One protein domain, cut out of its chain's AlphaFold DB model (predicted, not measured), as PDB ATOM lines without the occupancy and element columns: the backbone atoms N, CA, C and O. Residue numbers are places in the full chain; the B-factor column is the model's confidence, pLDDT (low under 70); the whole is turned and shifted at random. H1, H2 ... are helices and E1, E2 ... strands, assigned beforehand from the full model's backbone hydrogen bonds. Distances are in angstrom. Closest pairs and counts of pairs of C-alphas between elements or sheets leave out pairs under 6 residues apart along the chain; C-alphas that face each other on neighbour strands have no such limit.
ATOM      1  N   TYR A  16      19.548 -19.852 139.248       90.75
ATOM      2  CA  TYR A  16      20.481 -18.889 138.670       90.75
ATOM      3  C   TYR A  16      20.674 -17.623 139.504       90.75
ATOM      4  O   TYR A  16      19.728 -17.018 140.014       90.75
ATOM      5  N   CYS A  17      21.923 -17.168 139.537       89.38
ATOM      6  CA  CYS A  17      22.336 -15.874 140.055       89.38
ATOM      7  C   CYS A  17      23.195 -15.135 139.025       89.38
ATOM      8  O   CYS A  17      23.863 -15.749 138.194       89.38
ATOM      9  N   LEU A  18      23.212 -13.809 139.103       90.25
ATOM     10  CA  LEU A  18      24.112 -12.941 138.356       90.25
ATOM     11  C   LEU A  18      25.047 -12.216 139.315       90.25
ATOM     12  O   LEU A  18      24.599 -11.519 140.222       90.25
ATOM     13  N   GLN A  19      26.346 -12.327 139.070       88.12
ATOM     14  CA  GLN A  19      27.368 -11.524 139.726       88.12
ATOM     15  C   GLN A  19      27.847 -10.430 138.773       88.12
ATOM     16  O   GLN A  19      28.137 -10.712 137.612       88.12
ATOM     17  N   ILE A  20      27.964  -9.194 139.258       87.88
ATOM     18  CA  ILE A  20      28.536  -8.088 138.482       87.88
ATOM     19  C   ILE A  20      30.035  -7.978 138.767       87.88
ATOM     20  O   ILE A  20      30.456  -7.842 139.915       87.88
ATOM     21  N   ASN A  21      30.849  -7.994 137.713       83.81
ATOM     22  CA  ASN A  21      32.310  -7.946 137.789       83.81
ATOM     23  C   ASN A  21      32.799  -6.504 137.946       83.81
ATOM     24  O   ASN A  21      33.446  -5.944 137.060       83.81
ATOM     25  N   ARG A  22      32.454  -5.864 139.064       76.69
ATOM     26  CA  ARG A  22      32.833  -4.472 139.331       76.69
ATOM     27  C   ARG A  22      33.451  -4.280 140.699       76.69
ATOM     28  O   ARG A  22      33.090  -4.987 141.640       76.69
ATOM     29  N   PRO A  23      34.342  -3.280 140.831       72.12
ATOM     30  CA  PRO A  23      34.840  -2.907 142.130       72.12
ATOM     31  C   PRO A  23      33.668  -2.451 143.005       72.12
ATOM     32  O   PRO A  23      32.692  -1.856 142.533       72.12
ATOM     33  N   PRO A  24      33.747  -2.742 144.297       66.81
ATOM     34  CA  PRO A  24      32.719  -2.336 145.224       66.81
ATOM     35  C   PRO A  24      32.765  -0.851 145.544       66.81
ATOM     36  O   PRO A  24      33.833  -0.241 145.547       66.81
ATOM     37  N   VAL A  31      21.324  -0.645 145.195       84.00
ATOM     38  CA  VAL A  31      21.695  -1.246 143.915       84.00
ATOM     39  C   VAL A  31      20.542  -1.991 143.287       84.00
ATOM     40  O   VAL A  31      19.740  -2.626 143.968       84.00
ATOM     41  N   GLN A  32      20.482  -1.934 141.963       89.31
ATOM     42  CA  GLN A  32      19.452  -2.605 141.193       89.31
ATOM     43  C   GLN A  32      20.008  -3.085 139.858       89.31
ATOM     44  O   GLN A  32      20.749  -2.374 139.179       89.31
ATOM     45  N   LEU A  33      19.593  -4.284 139.464       91.06
ATOM     46  CA  LEU A  33      19.837  -4.850 138.148       91.06
ATOM     47  C   LEU A  33      18.497  -4.973 137.422       91.06
ATOM     48  O   LEU A  33      17.546  -5.524 137.972       91.06
ATOM     49  N   TYR A  34      18.386  -4.417 136.217       91.12
ATOM     50  CA  TYR A  34      17.113  -4.398 135.496       91.12
ATOM     51  C   TYR A  34      17.284  -4.223 133.988       91.12
ATOM     52  O   TYR A  34      18.285  -3.699 133.495       91.12
ATOM     53  N   TRP A  35      16.260  -4.641 133.249       91.88
ATOM     54  CA  TRP A  35      16.169  -4.457 131.806       91.88
ATOM     55  C   TRP A  35      15.554  -3.100 131.462       91.88
ATOM     56  O   TRP A  35      14.526  -2.716 132.018       91.88
ATOM     57  N   ARG A  36      16.139  -2.386 130.493       90.00
ATOM     58  CA  ARG A  36      15.500  -1.233 129.842       90.00
ATOM     59  C   ARG A  36      15.180  -1.544 128.378       90.00
ATOM     60  O   ARG A  36      16.076  -1.989 127.654       90.00
ATOM     61  N   PRO A  37      13.953  -1.258 127.910       84.19
ATOM     62  CA  PRO A  37      13.627  -1.323 126.494       84.19
ATOM     63  C   PRO A  37      14.289  -0.152 125.759       84.19
ATOM     64  O   PRO A  37      14.248   0.983 126.229       84.19
ATOM     65  N   VAL A  38      14.896  -0.414 124.601       76.94
ATOM     66  CA  VAL A  38      15.620   0.619 123.831       76.94
ATOM     67  C   VAL A  38      14.950   0.880 122.490       76.94
ATOM     68  O   VAL A  38      14.759   2.029 122.112       76.94
ATOM     69  N   HIS A  39      14.571  -0.181 121.771       71.06
ATOM     70  CA  HIS A  39      13.778  -0.085 120.546       71.06
ATOM     71  C   HIS A  39      13.178  -1.443 120.173       71.06
ATOM     72  O   HIS A  39      13.906  -2.426 120.153       71.06
ATOM     73  N   LYS A  40      11.875  -1.454 119.844       60.56
ATOM     74  CA  LYS A  40      10.978  -2.492 119.265       60.56
ATOM     75  C   LYS A  40      11.174  -3.993 119.580       60.56
ATOM     76  O   LYS A  40      10.156  -4.672 119.617       60.56
ATOM     77  N   LYS A  41      12.381  -4.530 119.786       63.09
ATOM     78  CA  LYS A  41      12.663  -5.929 120.169       63.09
ATOM     79  C   LYS A  41      13.944  -6.132 120.996       63.09
ATOM     80  O   LYS A  41      14.289  -7.277 121.260       63.09
ATOM     81  N   THR A  42      14.666  -5.078 121.386       73.69
ATOM     82  CA  THR A  42      15.913  -5.221 122.159       73.69
ATOM     83  C   THR A  42      15.813  -4.575 123.535       73.69
ATOM     84  O   THR A  42      15.529  -3.378 123.680       73.69
ATOM     85  N   SER A  43      16.065  -5.401 124.549       84.25
ATOM     86  CA  SER A  43      16.262  -4.994 125.936       84.25
ATOM     87  C   SER A  43      17.756  -4.902 126.218       84.25
ATOM     88  O   SER A  43      18.541  -5.712 125.731       84.25
ATOM     89  N   ARG A  44      18.159  -3.903 126.998       90.12
ATOM     90  CA  ARG A  44      19.528  -3.756 127.499       90.12
ATOM     91  C   ARG A  44      19.538  -3.952 129.001       90.12
ATOM     92  O   ARG A  44      18.644  -3.454 129.683       90.12
ATOM     93  N   LEU A  45      20.548  -4.651 129.498       93.06
ATOM     94  CA  LEU A  45      20.742  -4.860 130.924       93.06
ATOM     95  C   LEU A  45      21.450  -3.640 131.521       93.06
ATOM     96  O   LEU A  45      22.454  -3.173 130.979       93.06
ATOM     97  N   TYR A  46      20.921  -3.113 132.618       92.19
ATOM     98  CA  TYR A  46      21.475  -1.964 133.324       92.19
ATOM     99  C   TYR A  46      21.721  -2.295 134.786       92.19
ATOM    100  O   TYR A  46      20.875  -2.887 135.454       92.19
ATOM    101  N   PHE A  47      22.863  -1.829 135.280       91.31
ATOM    102  CA  PHE A  47      23.218  -1.842 136.686       91.31
ATOM    103  C   PHE A  47      23.161  -0.416 137.229       91.31
ATOM    104  O   PHE A  47      23.868   0.475 136.746       91.31
ATOM    105  N   ALA A  48      22.282  -0.198 138.202       89.12
ATOM    106  CA  ALA A  48      22.167   1.052 138.933       89.12
ATOM    107  C   ALA A  48      22.795   0.917 140.319       89.12
ATOM    108  O   ALA A  48      22.599  -0.088 141.002       89.12
ATOM    109  N   ILE A  49      23.537   1.951 140.708       86.06
ATOM    110  CA  ILE A  49      24.196   2.097 142.002       86.06
ATOM    111  C   ILE A  49      23.989   3.540 142.464       86.06
ATOM    112  O   ILE A  49      24.562   4.470 141.890       86.06
ATOM    113  N   GLY A  50      23.154   3.746 143.482       83.75
ATOM    114  CA  GLY A  50      22.721   5.081 143.894       83.75
ATOM    115  C   GLY A  50      22.152   5.866 142.707       83.75
ATOM    116  O   GLY A  50      21.199   5.433 142.064       83.75
ATOM    117  N   ASN A  51      22.777   6.998 142.378       81.44
ATOM    118  CA  ASN A  51      22.371   7.848 141.250       81.44
ATOM    119  C   ASN A  51      23.053   7.483 139.918       81.44
ATOM    120  O   ASN A  51      22.715   8.048 138.876       81.44
ATOM    121  N   ALA A  52      24.026   6.570 139.930       84.75
ATOM    122  CA  ALA A  52      24.722   6.132 138.732       84.75
ATOM    123  C   ALA A  52      23.974   4.963 138.084       84.75
ATOM    124  O   ALA A  52      23.556   4.023 138.754       84.75
ATOM    125  N   CYS A  53      23.832   4.996 136.762       87.12
ATOM    126  CA  CYS A  53      23.223   3.918 135.993       87.12
ATOM    127  C   CYS A  53      24.095   3.626 134.777       87.12
ATOM    128  O   CYS A  53      24.367   4.523 133.980       87.12
ATOM    129  N   GLN A  54      24.507   2.371 134.615       89.62
ATOM    130  CA  GLN A  54      25.373   1.962 133.516       89.62
ATOM    131  C   GLN A  54      24.813   0.734 132.807       89.62
ATOM    132  O   GLN A  54      24.317  -0.195 133.437       89.62
ATOM    133  N   GLN A  55      24.913   0.738 131.481       92.56
ATOM    134  CA  GLN A  55      24.616  -0.430 130.663       92.56
ATOM    135  C   GLN A  55      25.688  -1.504 130.888       92.56
ATOM    136  O   GLN A  55      26.874  -1.178 130.931       92.56
ATOM    137  N   LEU A  56      25.268  -2.761 131.006       91.88
ATOM    138  CA  LEU A  56      26.156  -3.918 131.035       91.88
ATOM    139  C   LEU A  56      26.284  -4.524 129.635       91.88
ATOM    140  O   LEU A  56      25.302  -4.608 128.890       91.88
ATOM    141  N   GLY A  57      27.503  -4.919 129.289       90.56
ATOM    142  CA  GLY A  57      27.830  -5.731 128.127       90.56
ATOM    143  C   GLY A  57      28.250  -7.146 128.512       90.56
ATOM    144  O   GLY A  57      28.304  -7.511 129.690       90.56
ATOM    145  N   ASP A  58      28.567  -7.942 127.497       88.81
ATOM    146  CA  ASP A  58      29.138  -9.272 127.692       88.81
ATOM    147  C   ASP A  58      30.484  -9.149 128.432       88.81
ATOM    148  O   ASP A  58      31.339  -8.348 128.055       88.81
ATOM    149  N   GLY A  59      30.657  -9.910 129.515       86.06
ATOM    150  CA  GLY A  59      31.853  -9.873 130.371       86.06
ATOM    151  C   GLY A  59      31.761  -8.952 131.596       86.06
ATOM    152  O   GLY A  59      32.486  -9.172 132.570       86.06
ATOM    153  N   ASP A  60      30.824  -7.996 131.622       89.56
ATOM    154  CA  ASP A  60      30.574  -7.166 132.814       89.56
ATOM    155  C   ASP A  60      29.879  -7.941 133.948       89.56
ATOM    156  O   ASP A  60      29.800  -7.471 135.087       89.56
ATOM    157  N   PHE A  61      29.353  -9.125 133.642       89.75
ATOM    158  CA  PHE A  61      28.673 -10.002 134.582       89.75
ATOM    159  C   PHE A  61      29.102 -11.454 134.382       89.75
ATOM    160  O   PHE A  61      29.726 -11.834 133.390       89.75
ATOM    161  N   THR A  62      28.751 -12.290 135.348       90.31
ATOM    162  CA  THR A  62      28.900 -13.738 135.276       90.31
ATOM    163  C   THR A  62      27.635 -14.379 135.810       90.31
ATOM    164  O   THR A  62      27.167 -14.036 136.897       90.31
ATOM    165  N   VAL A  63      27.071 -15.299 135.031       91.12
ATOM    166  CA  VAL A  63      25.944 -16.111 135.482       91.12
ATOM    167  C   VAL A  63      26.482 -17.286 136.263       91.12
ATOM    168  O   VAL A  63      27.415 -17.963 135.833       91.12
ATOM    169  N   LEU A  64      25.874 -17.519 137.409       89.25
ATOM    170  CA  LEU A  64      26.232 -18.569 138.334       89.25
ATOM    171  C   LEU A  64      25.023 -19.476 138.495       89.25
ATOM    172  O   LEU A  64      23.904 -19.004 138.690       89.25
ATOM    173  N   ARG A  65      25.245 -20.781 138.400       89.94
ATOM    174  CA  ARG A  65      24.237 -21.794 138.682       89.94
ATOM    175  C   ARG A  65      24.555 -22.463 140.007       89.94
ATOM    176  O   ARG A  65      25.651 -22.985 140.213       89.94
ATOM    177  N   LEU A  66      23.570 -22.433 140.892       86.50
ATOM    178  CA  LEU A  66      23.658 -22.978 142.234       86.50
ATOM    179  C   LEU A  66      23.019 -24.370 142.284       86.50
ATOM    180  O   LEU A  66      22.002 -24.645 141.653       86.50
ATOM    181  N   SER A  67      23.593 -25.258 143.083       86.25
ATOM    182  CA  SER A  67      22.903 -26.466 143.542       86.25
ATOM    183  C   SER A  67      21.784 -26.108 144.523       86.25
ATOM    184  O   SER A  67      21.815 -25.050 145.152       86.25
ATOM    185  N   ASP A  68      20.831 -27.017 144.735       85.38
ATOM    186  CA  ASP A  68      19.732 -26.791 145.686       85.38
ATOM    187  C   ASP A  68      20.238 -26.442 147.091       85.38
ATOM    188  O   ASP A  68      19.704 -25.552 147.746       85.38
ATOM    189  N   LYS A  69      21.321 -27.090 147.535       83.00
ATOM    190  CA  LYS A  69      21.948 -26.794 148.830       83.00
ATOM    191  C   LYS A  69      22.508 -25.371 148.877       83.00
ATOM    192  O   LYS A  69      22.285 -24.673 149.859       83.00
ATOM    193  N   GLN A  70      23.191 -24.935 147.817       82.50
ATOM    194  CA  GLN A  70      23.731 -23.574 147.714       82.50
ATOM    195  C   GLN A  70      22.604 -22.537 147.666       82.50
ATOM    196  O   GLN A  70      22.689 -21.522 148.349       82.50
ATOM    197  N   TRP A  71      21.528 -22.812 146.924       82.56
ATOM    198  CA  TRP A  71      20.360 -21.936 146.865       82.56
ATOM    199  C   TRP A  71      19.702 -21.768 148.241       82.56
ATOM    200  O   TRP A  71      19.435 -20.644 148.657       82.56
ATOM    201  N   GLN A  72      19.495 -22.864 148.981       80.44
ATOM    202  CA  GLN A  72      18.935 -22.810 150.336       80.44
ATOM    203  C   GLN A  72      19.828 -22.025 151.301       80.44
ATOM    204  O   GLN A  72      19.324 -21.176 152.032       80.44
ATOM    205  N   SER A  73      21.147 -22.244 151.277       78.69
ATOM    206  CA  SER A  73      22.087 -21.460 152.091       78.69
ATOM    207  C   SER A  73      22.051 -19.970 151.745       78.69
ATOM    208  O   SER A  73      22.060 -19.127 152.640       78.69
ATOM    209  N   MET A  74      21.951 -19.648 150.454       76.31
ATOM    210  CA  MET A  74      21.914 -18.276 149.955       76.31
ATOM    211  C   MET A  74      20.630 -17.538 150.351       76.31
ATOM    212  O   MET A  74      20.691 -16.395 150.803       76.31
ATOM    213  N   VAL A  75      19.470 -18.194 150.238       71.94
ATOM    214  CA  VAL A  75      18.178 -17.649 150.693       71.94
ATOM    215  C   VAL A  75      18.133 -17.527 152.216       71.94
ATOM    216  O   VAL A  75      17.588 -16.557 152.736       71.94
ATOM    217  N   ALA A  76      18.743 -18.467 152.943       72.50
ATOM    218  CA  ALA A  76      18.847 -18.417 154.399       72.50
ATOM    219  C   ALA A  76      19.793 -17.313 154.913       72.50
ATOM    220  O   ALA A  76      19.924 -17.150 156.123       72.50
ATOM    221  N   GLY A  77      20.467 -16.569 154.025       66.38
ATOM    222  CA  GLY A  77      21.446 -15.544 154.398       66.38
ATOM    223  C   GLY A  77      22.763 -16.113 154.934       66.38
ATOM    224  O   GLY A  77      23.647 -15.354 155.326       66.38
ATOM    225  N   ASN A  78      22.930 -17.437 154.895       61.06
ATOM    226  CA  ASN A  78      24.120 -18.157 155.337       61.06
ATOM    227  C   ASN A  78      25.136 -18.230 154.186       61.06
ATOM    228  O   ASN A  78      25.527 -19.310 153.738       61.06
ATOM    229  N   ASN A  79      25.534 -17.061 153.675       59.59
ATOM    230  CA  ASN A  79      26.453 -16.883 152.542       59.59
ATOM    231  C   ASN A  79      27.920 -17.192 152.910       59.59
ATOM    232  O   ASN A  79      28.827 -16.429 152.588       59.59
ATOM    233  N   GLU A  80      28.164 -18.304 153.602       52.66
ATOM    234  CA  GLU A  80      29.515 -18.750 153.959       52.66
ATOM    235  C   GLU A  80      30.169 -19.587 152.851       52.66
ATOM    236  O   GLU A  80      31.364 -19.860 152.910       52.66
ATOM    237  N   THR A  81      29.413 -20.018 151.835       54.16
ATOM    238  CA  THR A  81      29.966 -20.851 150.759       54.16
ATOM    239  C   THR A  81      30.524 -19.981 149.637       54.16
ATOM    240  O   THR A  81      29.776 -19.308 148.929       54.16
ATOM    241  N   GLU A  82      31.843 -20.015 149.478       55.38
ATOM    242  CA  GLU A  82      32.562 -19.331 148.409       55.38
ATOM    243  C   GLU A  82      32.098 -19.750 146.987       55.38
ATOM    244  O   GLU A  82      31.677 -20.886 146.749       55.38
ATOM    245  N   PRO A  83      32.220 -18.842 146.003       57.59
ATOM    246  CA  PRO A  83      31.793 -18.952 144.603       57.59
ATOM    247  C   PRO A  83      32.657 -19.920 143.797       57.59
ATOM    248  O   PRO A  83      32.362 -20.175 142.632       57.59
ATOM    249  N   GLU A  84      33.749 -20.434 144.369       56.69
ATOM    250  CA  GLU A  84      34.632 -21.393 143.703       56.69
ATOM    251  C   GLU A  84      33.905 -22.704 143.373       56.69
ATOM    252  O   GLU A  84      34.303 -23.416 142.456       56.69
ATOM    253  N   GLN A  85      32.795 -22.989 144.064       70.00
ATOM    254  CA  GLN A  85      31.947 -24.155 143.807       70.00
ATOM    255  C   GLN A  85      30.727 -23.869 142.923       70.00
ATOM    256  O   GLN A  85      29.941 -24.785 142.676       70.00
ATOM    257  N   TRP A  86      30.494 -22.622 142.504       83.06
ATOM    258  CA  TRP A  86      29.329 -22.296 141.678       83.06
ATOM    259  C   TRP A  86      29.679 -22.492 140.209       83.06
ATOM    260  O   TRP A  86      30.732 -22.056 139.735       83.06
ATOM    261  N   GLU A  87      28.788 -23.145 139.471       87.06
ATOM    262  CA  GLU A  87      28.991 -23.374 138.046       87.06
ATOM    263  C   GLU A  87      28.841 -22.038 137.306       87.06
ATOM    264  O   GLU A  87      27.785 -21.407 137.343       87.06
ATOM    265  N   ARG A  88      29.915 -21.584 136.649       88.94
ATOM    266  CA  ARG A  88      29.918 -20.350 135.855       88.94
ATOM    267  C   ARG A  88      29.420 -20.648 134.454       88.94
ATOM    268  O   ARG A  88      30.003 -21.475 133.757       88.94
ATOM    269  N   LEU A  89      28.382 -19.941 134.032       89.62
ATOM    270  CA  LEU A  89      27.776 -20.117 132.722       89.62
ATOM    271  C   LEU A  89      28.100 -18.917 131.818       89.62
ATOM    272  O   LEU A  89      27.921 -17.768 132.239       89.62
ATOM    273  N   PRO A  90      28.572 -19.152 130.581       87.81
ATOM    274  CA  PRO A  90      29.028 -18.103 129.674       87.81
ATOM    275  C   PRO A  90      27.863 -17.478 128.887       87.81
ATOM    276  O   PRO A  90      27.900 -17.433 127.662       87.81
ATOM    277  N   PHE A  91      26.816 -17.021 129.576       89.75
ATOM    278  CA  PHE A  91      25.703 -16.335 128.914       89.75
ATOM    279  C   PHE A  91      26.101 -14.931 128.454       89.75
ATOM    280  O   PHE A  91      26.723 -14.166 129.192       89.75
ATOM    281  N   THR A  92      25.647 -14.574 127.262       91.44
ATOM    282  CA  THR A  92      25.636 -13.210 126.729       91.44
ATOM    283  C   THR A  92      24.400 -12.442 127.202       91.44
ATOM    284  O   THR A  92      23.374 -13.026 127.559       91.44
ATOM    285  N   VAL A  93      24.445 -11.107 127.153       90.44
ATOM    286  CA  VAL A  93      23.294 -10.238 127.467       90.44
ATOM    287  C   VAL A  93      22.088 -10.597 126.597       90.44
ATOM    288  O   VAL A  93      20.954 -10.590 127.071       90.44
ATOM    289  N   SER A  94      22.322 -10.913 125.322       89.00
ATOM    290  CA  SER A  94      21.245 -11.235 124.380       89.00
ATOM    291  C   SER A  94      20.542 -12.542 124.735       89.00
ATOM    292  O   SER A  94      19.322 -12.621 124.609       89.00
ATOM    293  N   GLU A  95      21.287 -13.543 125.206       91.31
ATOM    294  CA  GLU A  95      20.703 -14.796 125.685       91.31
ATOM    295  C   GLU A  95      19.888 -14.549 126.955       91.31
ATOM    296  O   GLU A  95      18.719 -14.925 127.007       91.31
ATOM    297  N   LEU A  96      20.424 -13.818 127.938       91.25
ATOM    298  CA  LEU A  96      19.661 -13.487 129.147       91.25
ATOM    299  C   LEU A  96      18.334 -12.783 128.838       91.25
ATOM    300  O   LEU A  96      17.330 -13.052 129.490       91.25
ATOM    301  N   ALA A  97      18.315 -11.905 127.835       89.81
ATOM    302  CA  ALA A  97      17.136 -11.115 127.489       89.81
ATOM    303  C   ALA A  97      15.955 -11.950 126.957       89.81
ATOM    304  O   ALA A  97      14.822 -11.467 126.975       89.81
ATOM    305  N   VAL A  98      16.204 -13.165 126.453       89.62
ATOM    306  CA  VAL A  98      15.160 -14.059 125.920       89.62
ATOM    307  C   VAL A  98      14.745 -15.154 126.899       89.62
ATOM    308  O   VAL A  98      13.738 -15.825 126.674       89.62
ATOM    309  N   HIS A  99      15.495 -15.323 127.985       89.12
ATOM    310  CA  HIS A  99      15.257 -16.346 128.989       89.12
ATOM    311  C   HIS A  99      14.319 -15.823 130.090       89.12
ATOM    312  O   HIS A  99      14.656 -14.848 130.772       89.12
ATOM    313  N   PRO A 100      13.146 -16.450 130.301       88.31
ATOM    314  CA  PRO A 100      12.208 -16.023 131.340       88.31
ATOM    315  C   PRO A 100      12.814 -16.088 132.748       88.31
ATOM    316  O   PRO A 100      12.422 -15.314 133.619       88.31
ATOM    317  N   GLU A 101      13.802 -16.959 132.957       89.75
ATOM    318  CA  GLU A 101      14.543 -17.111 134.208       89.75
ATOM    319  C   GLU A 101      15.224 -15.812 134.662       89.75
ATOM    320  O   GLU A 101      15.341 -15.558 135.861       89.75
ATOM    321  N   PHE A 102      15.630 -14.965 133.711       90.44
ATOM    322  CA  PHE A 102      16.358 -13.715 133.947       90.44
ATOM    323  C   PHE A 102      15.493 -12.469 133.728       90.44
ATOM    324  O   PHE A 102      16.011 -11.368 133.520       90.44
ATOM    325  N   ALA A 103      14.167 -12.614 133.775       88.31
ATOM    326  CA  ALA A 103      13.249 -11.486 133.637       88.31
ATOM    327  C   ALA A 103      13.342 -10.502 134.818       88.31
ATOM    328  O   ALA A 103      13.163  -9.294 134.644       88.31
ATOM    329  N   THR A 104      13.632 -11.016 136.015       88.50
ATOM    330  CA  THR A 104      13.686 -10.248 137.262       88.50
ATOM    331  C   THR A 104      14.937 -10.585 138.050       88.50
ATOM    332  O   THR A 104      15.338 -11.746 138.101       88.50
ATOM    333  N   PHE A 105      15.497  -9.582 138.723       89.69
ATOM    334  CA  PHE A 105      16.672  -9.736 139.570       89.69
ATOM    335  C   PHE A 105      16.396  -9.179 140.963       89.69
ATOM    336  O   PHE A 105      15.883  -8.067 141.092       89.69
ATOM    337  N   THR A 106      16.766  -9.928 141.997       87.12
ATOM    338  CA  THR A 106      16.686  -9.492 143.397       87.12
ATOM    339  C   THR A 106      18.090  -9.430 143.972       87.12
ATOM    340  O   THR A 106      18.883 -10.334 143.752       87.12
ATOM    341  N   VAL A 107      18.444  -8.356 144.674       84.62
ATOM    342  CA  VAL A 107      19.789  -8.237 145.253       84.62
ATOM    343  C   VAL A 107      19.998  -9.276 146.361       84.62
ATOM    344  O   VAL A 107      19.105  -9.520 147.169       84.62
ATOM    345  N   ILE A 108      21.185  -9.877 146.407       77.19
ATOM    346  CA  ILE A 108      21.601 -10.826 147.444       77.19
ATOM    347  C   ILE A 108      22.791 -10.232 148.193       77.19
ATOM    348  O   ILE A 108      23.764  -9.795 147.582       77.19
ATOM    349  N   GLY A 109      22.740 -10.253 149.524       60.28
ATOM    350  CA  GLY A 109      23.901  -9.914 150.347       60.28
ATOM    351  C   GLY A 109      24.157  -8.419 150.545       60.28
ATOM    352  O   GLY A 109      25.271  -8.040 150.894       60.28
TER     353      GLY A 109
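Overview. This is residues 16 to 24 and 31 to 109 of the 118 residues of an uncharacterized protein of Xenorhabdus sp. GDc328 (UniProt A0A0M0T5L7). Two small antiparallel sheets of three strands, E2 E3 E4 and E1 E5 E6, follow each other along the longest axis, with the loop of the E2 and E3 hairpin toward one end and H1 with the loop after it at the other. H2 grazes the first sheet on the E3 side, and E7 passes beside E2 and near E1. The 88 printed residues hold seven named strands and two named helices in the order E1 E2 E3 E4 E5 H1 E6 H2 E7; the class is mixed, helices and strands. The whole is compact, with a radius of gyration of the C-alphas of 13.6 A and spans of 40 by 28 by 20 A.

Along the chain. Find C-alpha 31 at (21.695, -1.246, 143.915); from there E2, residues 31 to 39, runs 24.7 A to C-alpha 39. E3, residues 42 to 49, comes back over 22.7 A, and E4 follows at residues 52 to 55. For the other sheet, start at C-alpha 16, (20.481, -18.889, 138.670), where E1, residues 16 to 20, begins; E5 is residues 61 to 65 and E6 residues 87 to 89. H1, residues 68 to 75, is 10.5 A long and H2, residues 93 to 98, 9.1 A. E7, residues 106 to 108, ends at (21.601, -10.826, 147.444).

Arrangement. Look first at E2, E3 and E4, a meander, each strand the antiparallel neighbour of the one before. E2 and E3 form a hairpin, with N 36 and O 44 2.8 A apart, within hydrogen-bond range. E3 and E4 form another, with N 49 and O 52 at 2.8 A. H2 is on this sheet but only grazes it, with its residues 93 to 98; its closest C-alpha pair with E3 is Ser 43 and Ala 97, 6.4 A apart. E7 pairs with no named strand; its closest C-alpha pair with E2 is Val 107 and Gln 32, at 7.0 A. E1 and E7 are near each other. In the second sheet E5 is the inner strand, antiparallel to E1, with N 17 and O 64 at 2.8 A, and to E6, with N 65 and O 87 at 2.8 A. H1 is not on either sheet. In H1 every O i to N i+4 pair is within hydrogen-bond range; in H2, 1 of 2.

Size, cuts and confidence. The two farthest C-alphas, of Lys 40 and Glu 80, are 42.6 A apart. Residues 25 to 30 are cut out, and C-alphas 24 and 31 lie 11.2 A apart across the cut. The link from H1 to E6 is long. Mean pLDDT of the printed part is 82.6; look for values under 70 at residue 24, residues 40 to 41, residues 77 to 84 and residue 109.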